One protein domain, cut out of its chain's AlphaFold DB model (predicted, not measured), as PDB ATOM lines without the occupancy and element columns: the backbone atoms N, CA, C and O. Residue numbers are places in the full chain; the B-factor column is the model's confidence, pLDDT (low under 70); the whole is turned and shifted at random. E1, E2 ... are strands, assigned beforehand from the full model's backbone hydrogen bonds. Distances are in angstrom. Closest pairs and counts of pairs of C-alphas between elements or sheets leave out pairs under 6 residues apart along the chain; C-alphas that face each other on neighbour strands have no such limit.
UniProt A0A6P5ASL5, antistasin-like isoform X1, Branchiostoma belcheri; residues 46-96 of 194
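What this domain is: This is residues 46 to 96 of the 194 residues of the protein "antistasin-like isoform X1" of Branchiostoma belcheri (UniProt A0A6P5ASL5). This model has little regular structure: a small hairpin, E2 and E3, at one end, and a smaller turned-back piece holding E1 at the other, joined by a long link without named elements. The 51 printed residues have three named strands, E1, E2 and E3 in chain order, no named helix, and only 13 residues in named elements, all strand. E2 and E3 make an antiparallel sheet; the whole is extended, radius of gyration of the C-alphas 18.5 A, spanning 54 by 21 by 19 A.

How they stand to each other: E2, residues 78 to 80, and E3, residues 86 to 90, form a hairpin, antiparallel at 127 degrees. N 79 and O 89 are within hydrogen-bond range at 2.9 A; C-alphas 80 and 86 face each other at 4.3 A. E1, residues 53 to 57, is apart from both and pairs with no named strand.

Where its parts are: E3 measures 9.2 A, ending at C-alpha 90 (189.129, 308.814, 289.480); E2 measures 6.4 A. E1 measures 9.3 A from C-alpha 53 (160.591, 339.154, 275.975).

The domain as a whole: C-alphas 50 and 94 are farthest apart, 53.8 A. The printed part has no cut. The link from E1 to E2 is long; pLDDT is under 70 at residues 62 to 64 and 93 to 96.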
ATOM      1  N   VAL A  46     163.153 334.369 274.713       90.31
ATOM      2  CA  VAL A  46     163.663 334.916 273.448       90.31
ATOM      3  C   VAL A  46     163.151 336.345 273.309       90.31
ATOM      4  O   VAL A  46     161.953 336.570 273.475       90.31
ATOM      5  N   GLN A  47     164.025 337.289 272.972       89.81
ATOM      6  CA  GLN A  47     163.657 338.693 272.774       89.81
ATOM      7  C   GLN A  47     163.386 339.018 271.300       89.81
ATOM      8  O   GLN A  47     163.960 338.393 270.405       89.81
ATOM      9  N   ASP A  48     162.489 339.973 271.052       83.94
ATOM     10  CA  ASP A  48     162.231 340.530 269.720       83.94
ATOM     11  C   ASP A  48     163.288 341.576 269.301       83.94
ATOM     12  O   ASP A  48     164.193 341.915 270.066       83.94
ATOM     13  N   ASP A  49     163.158 342.129 268.090       87.06
ATOM     14  CA  ASP A  49     164.068 343.157 267.550       87.06
ATOM     15  C   ASP A  49     164.120 344.456 268.390       87.06
ATOM     16  O   ASP A  49     165.008 345.288 268.188       87.06
ATOM     17  N   ASN A  50     163.183 344.651 269.329       80.88
ATOM     18  CA  ASN A  50     163.128 345.791 270.250       80.88
ATOM     19  C   ASN A  50     163.654 345.441 271.657       80.88
ATOM     20  O   ASN A  50     163.653 346.308 272.534       80.88
ATOM     21  N   GLY A  51     164.097 344.199 271.888       80.81
ATOM     22  CA  GLY A  51     164.555 343.707 273.190       80.81
ATOM     23  C   GLY A  51     163.430 343.275 274.137       80.81
ATOM     24  O   GLY A  51     163.665 343.156 275.338       80.81
ATOM     25  N   CYS A  52     162.209 343.058 273.638       87.56
ATOM     26  CA  CYS A  52     161.073 342.642 274.456       87.56
ATOM     27  C   CYS A  52     160.938 341.119 274.521       87.56
ATOM     28  O   CYS A  52     160.922 340.443 273.493       87.56
ATOM     29  N   ASP A  53     160.781 340.585 275.734       87.50
ATOM     30  CA  ASP A  53     160.591 339.154 275.975       87.50
ATOM     31  C   ASP A  53     159.340 338.619 275.255       87.50
ATOM     32  O   ASP A  53     158.232 339.141 275.390       87.50
ATOM     33  N   THR A  54     159.513 337.533 274.505       88.44
ATOM     34  CA  THR A  54     158.431 336.790 273.845       88.44
ATOM     35  C   THR A  54     158.082 335.528 274.637       88.44
ATOM     36  O   THR A  54     158.869 335.041 275.445       88.44
ATOM     37  N   CYS A  55     156.931 334.902 274.377       89.94
ATOM     38  CA  CYS A  55     156.579 333.628 275.025       89.94
ATOM     39  C   CYS A  55     157.313 332.392 274.453       89.94
ATOM     40  O   CYS A  55     156.856 331.267 274.652       89.94
ATOM     41  N   ALA A  56     158.434 332.575 273.745       89.69
ATOM     42  CA  ALA A  56     159.351 331.500 273.374       89.69
ATOM     43  C   ALA A  56     160.519 331.431 274.372       89.69
ATOM     44  O   ALA A  56     161.044 332.460 274.791       89.69
ATOM     45  N   CYS A  57     160.943 330.222 274.744       90.94
ATOM     46  CA  CYS A  57     162.080 330.019 275.642       90.94
ATOM     47  C   CYS A  57     163.403 329.950 274.878       90.94
ATOM     48  O   CYS A  57     163.467 329.362 273.795       90.94
ATOM     49  N   ASN A  58     164.476 330.453 275.488       87.88
ATOM     50  CA  ASN A  58     165.826 330.136 275.037       87.88
ATOM     51  C   ASN A  58     166.112 328.642 275.244       87.88
ATOM     52  O   ASN A  58     165.644 328.024 276.207       87.88
ATOM     53  N   ASN A  59     166.911 328.064 274.348       82.94
ATOM     54  CA  ASN A  59     167.441 326.717 274.544       82.94
ATOM     55  C   ASN A  59     168.381 326.685 275.756       82.94
ATOM     56  O   ASN A  59     168.993 327.694 276.106       82.94
ATOM     57  N   ALA A  60     168.540 325.502 276.354       75.06
ATOM     58  CA  ALA A  60     169.569 325.291 277.362       75.06
ATOM     59  C   ALA A  60     170.945 325.698 276.802       75.06
ATOM     60  O   ALA A  60     171.274 325.273 275.682       75.06
ATOM     61  N   PRO A  61     171.754 326.478 277.551       70.75
ATOM     62  CA  PRO A  61     173.135 326.712 277.170       70.75
ATOM     63  C   PRO A  61     173.802 325.347 277.014       70.75
ATOM     64  O   PRO A  61     173.684 324.482 277.884       70.75
ATOM     65  N   GLN A  62     174.445 325.133 275.869       61.91
ATOM     66  CA  GLN A  62     175.172 323.898 275.616       61.91
ATOM     67  C   GLN A  62     176.398 323.897 276.532       61.91
ATOM     68  O   GLN A  62     177.417 324.504 276.211       61.91
ATOM     69  N   SER A  63     176.276 323.258 277.697       64.50
ATOM     70  CA  SER A  63     177.438 322.898 278.503       64.50
ATOM     71  C   SER A  63     178.352 322.048 277.630       64.50
ATOM     72  O   SER A  63     177.906 321.039 277.085       64.50
ATOM     73  N   LEU A  64     179.612 322.463 277.488       67.00
ATOM     74  CA  LEU A  64     180.619 321.702 276.741       67.00
ATOM     75  C   LEU A  64     180.844 320.316 277.368       67.00
ATOM     76  O   LEU A  64     181.165 319.367 276.660       67.00
ATOM     77  N   CYS A  65     180.590 320.198 278.673       74.62
ATOM     78  CA  CYS A  65     180.689 318.963 279.434       74.62
ATOM     79  C   CYS A  65     179.308 318.362 279.719       74.62
ATOM     80  O   CYS A  65     178.401 319.042 280.212       74.62
ATOM     81  N   THR A  66     179.162 317.063 279.459       76.94
ATOM     82  CA  THR A  66     178.021 316.266 279.928       76.94
ATOM     83  C   THR A  66     178.222 315.862 281.391       76.94
ATOM     84  O   THR A  66     179.338 315.482 281.738       76.94
ATOM     85  N   PRO A  67     177.180 315.866 282.242       73.50
ATOM     86  CA  PRO A  67     177.308 315.405 283.621       73.50
ATOM     87  C   PRO A  67     177.698 313.921 283.685       73.50
ATOM     88  O   PRO A  67     177.168 313.090 282.942       73.50
ATOM     89  N   VAL A  68     178.605 313.597 284.605       79.25
ATOM     90  CA  VAL A  68     179.092 312.235 284.860       79.25
ATOM     91  C   VAL A  68     177.957 311.354 285.394       79.25
ATOM     92  O   VAL A  68     177.242 311.735 286.317       79.25
ATOM     93  N   MET A  69     177.781 310.170 284.799       81.19
ATOM     94  CA  MET A  69     176.621 309.284 285.013       81.19
ATOM     95  C   MET A  69     176.997 307.915 285.618       81.19
ATOM     96  O   MET A  69     176.280 306.934 285.425       81.19
ATOM     97  N   CYS A  70     178.134 307.817 286.310       85.94
ATOM     98  CA  CYS A  70     178.611 306.583 286.942       85.94
ATOM     99  C   CYS A  70     178.584 306.666 288.474       85.94
ATOM    100  O   CYS A  70     179.059 307.626 289.074       85.94
ATOM    101  N   ASP A  71     178.085 305.601 289.105       84.12
ATOM    102  CA  ASP A  71     177.966 305.472 290.560       84.12
ATOM    103  C   ASP A  71     179.293 305.012 291.198       84.12
ATOM    104  O   ASP A  71     179.426 303.880 291.670       84.12
ATOM    105  N   MET A  72     180.302 305.886 291.200       86.88
ATOM    106  CA  MET A  72     181.587 305.650 291.867       86.88
ATOM    107  C   MET A  72     182.015 306.862 292.697       86.88
ATOM    108  O   MET A  72     181.756 308.003 292.332       86.88
ATOM    109  N   TYR A  73     182.654 306.607 293.841       85.12
ATOM    110  CA  TYR A  73     183.180 307.649 294.721       85.12
ATOM    111  C   TYR A  73     184.699 307.715 294.594       85.12
ATOM    112  O   TYR A  73     185.395 306.767 294.965       85.12
ATOM    113  N   CYS A  74     185.195 308.841 294.092       85.56
ATOM    114  CA  CYS A  74     186.617 309.108 293.947       85.56
ATOM    115  C   CYS A  74     187.090 310.039 295.076       85.56
ATOM    116  O   CYS A  74     186.640 311.186 295.132       85.56
ATOM    117  N   PRO A  75     187.973 309.585 295.988       77.56
ATOM    118  CA  PRO A  75     188.357 310.364 297.169       77.56
ATOM    119  C   PRO A  75     189.169 311.625 296.836       77.56
ATOM    120  O   PRO A  75     189.126 312.576 297.610       77.56
ATOM    121  N   ASN A  76     189.855 311.644 295.688       75.12
ATOM    122  CA  ASN A  76     190.674 312.765 295.215       75.12
ATOM    123  C   ASN A  76     189.982 313.595 294.109       75.12
ATOM    124  O   ASN A  76     190.599 314.495 293.555       75.12
ATOM    125  N   GLY A  77     188.719 313.301 293.772       82.88
ATOM    126  CA  GLY A  77     188.017 313.912 292.635       82.88
ATOM    127  C   GLY A  77     188.015 313.062 291.356       82.88
ATOM    128  O   GLY A  77     188.533 311.943 291.319       82.88
ATOM    129  N   TRP A  78     187.353 313.579 290.322       86.75
ATOM    130  CA  TRP A  78     187.205 312.930 289.017       86.75
ATOM    131  C   TRP A  78     188.365 313.298 288.090       86.75
ATOM    132  O   TRP A  78     188.831 314.433 288.101       86.75
ATOM    133  N   ALA A  79     188.798 312.355 287.256       87.56
ATOM    134  CA  ALA A  79     189.706 312.667 286.158       87.56
ATOM    135  C   ALA A  79     188.980 313.505 285.094       87.56
ATOM    136  O   ALA A  79     187.777 313.334 284.889       87.56
ATOM    137  N   GLN A  80     189.719 314.355 284.382       86.25
ATOM    138  CA  GLN A  80     189.189 315.221 283.325       86.25
ATOM    139  C   GLN A  80     189.756 314.856 281.947       86.25
ATOM    140  O   GLN A  80     190.857 314.311 281.842       86.25
ATOM    141  N   ASP A  81     188.990 315.130 280.890       80.50
ATOM    142  CA  ASP A  81     189.418 314.975 279.497       80.50
ATOM    143  C   ASP A  81     190.217 316.193 278.975       80.50
ATOM    144  O   ASP A  81     190.470 317.159 279.693       80.50
ATOM    145  N   GLU A  82     190.605 316.165 277.694       80.81
ATOM    146  CA  GLU A  82     191.343 317.258 277.032       80.81
ATOM    147  C   GLU A  82     190.579 318.601 276.991       80.81
ATOM    148  O   GLU A  82     191.185 319.640 276.727       80.81
ATOM    149  N   ASN A  83     189.269 318.598 277.265       75.25
ATOM    150  CA  ASN A  83     188.411 319.784 277.324       75.25
ATOM    151  C   ASN A  83     188.154 320.255 278.770       75.25
ATOM    152  O   ASN A  83     187.419 321.223 278.966       75.25
ATOM    153  N   GLY A  84     188.730 319.584 279.776       78.06
ATOM    154  CA  GLY A  84     188.469 319.845 281.195       78.06
ATOM    155  C   GLY A  84     187.137 319.275 281.695       78.06
ATOM    156  O   GLY A  84     186.625 319.729 282.715       78.06
ATOM    157  N   CYS A  85     186.545 318.312 280.982       85.50
ATOM    158  CA  CYS A  85     185.288 317.684 281.370       85.50
ATOM    159  C   CYS A  85     185.527 316.418 282.194       85.50
ATOM    160  O   CYS A  85     186.261 315.527 281.766       85.50
ATOM    161  N   ASP A  86     184.867 316.312 283.347       88.06
ATOM    162  CA  ASP A  86     184.937 315.136 284.217       88.06
ATOM    163  C   ASP A  86     184.514 313.851 283.469       88.06
ATOM    164  O   ASP A  86     183.496 313.815 282.768       88.06
ATOM    165  N   VAL A  87     185.275 312.768 283.646       89.19
ATOM    166  CA  VAL A  87     185.009 311.442 283.061       89.19
ATOM    167  C   VAL A  87     184.813 310.376 284.140       89.19
ATOM    168  O   VAL A  87     185.145 310.570 285.303       89.19
ATOM    169  N   CYS A  88     184.306 309.200 283.754       90.00
ATOM    170  CA  CYS A  88     184.121 308.044 284.646       90.00
ATOM    171  C   CYS A  88     185.438 307.330 285.015       90.00
ATOM    172  O   CYS A  88     185.599 306.130 284.789       90.00
ATOM    173  N   SER A  89     186.379 308.083 285.579       88.12
ATOM    174  CA  SER A  89     187.615 307.614 286.198       88.12
ATOM    175  C   SER A  89     187.942 308.523 287.380       88.12
ATOM    176  O   SER A  89     187.609 309.706 287.362       88.12
ATOM    177  N   CYS A  90     188.602 307.986 288.401       87.88
ATOM    178  CA  CYS A  90     189.129 308.814 289.480       87.88
ATOM    179  C   CYS A  90     190.410 309.519 289.041       87.88
ATOM    180  O   CYS A  90     191.141 308.996 288.195       87.88
ATOM    181  N   ASP A  91     190.671 310.681 289.633       84.12
ATOM    182  CA  ASP A  91     191.996 311.281 289.597       84.12
ATOM    183  C   ASP A  91     192.922 310.510 290.557       84.12
ATOM    184  O   ASP A  91     192.679 310.431 291.764       84.12
ATOM    185  N   ASP A  92     193.968 309.895 290.002       76.62
ATOM    186  CA  ASP A  92     195.007 309.192 290.760       76.62
ATOM    187  C   ASP A  92     196.093 310.153 291.281       76.62
ATOM    188  O   ASP A  92     196.976 309.727 292.036       76.62
ATOM    189  N   THR A  93     196.062 311.444 290.915       67.75
ATOM    190  CA  THR A  93     196.971 312.413 291.527       67.75
ATOM    191  C   THR A  93     196.653 312.566 293.020       67.75
ATOM    192  O   THR A  93     195.486 312.656 293.417       67.75
ATOM    193  N   PRO A  94     197.671 312.566 293.904       60.94
ATOM    194  CA  PRO A  94     197.454 312.873 295.307       60.94
ATOM    195  C   PRO A  94     197.167 314.369 295.432       60.94
ATOM    196  O   PRO A  94     198.093 315.175 295.525       60.94
ATOM    197  N   GLN A  95     195.885 314.735 295.446       61.59
ATOM    198  CA  GLN A  95     195.471 316.059 295.898       61.59
ATOM    199  C   GLN A  95     196.043 316.283 297.310       61.59
ATOM    200  O   GLN A  95     195.921 315.396 298.168       61.59
ATOM    201  N   PRO A  96     196.703 317.420 297.575       60.25
ATOM    202  CA  PRO A  96     197.231 317.697 298.897       60.25
ATOM    203  C   PRO A  96     196.080 317.765 299.902       60.25
ATOM    204  O   PRO A  96     195.025 318.339 299.645       60.25
TER     205      PRO A  96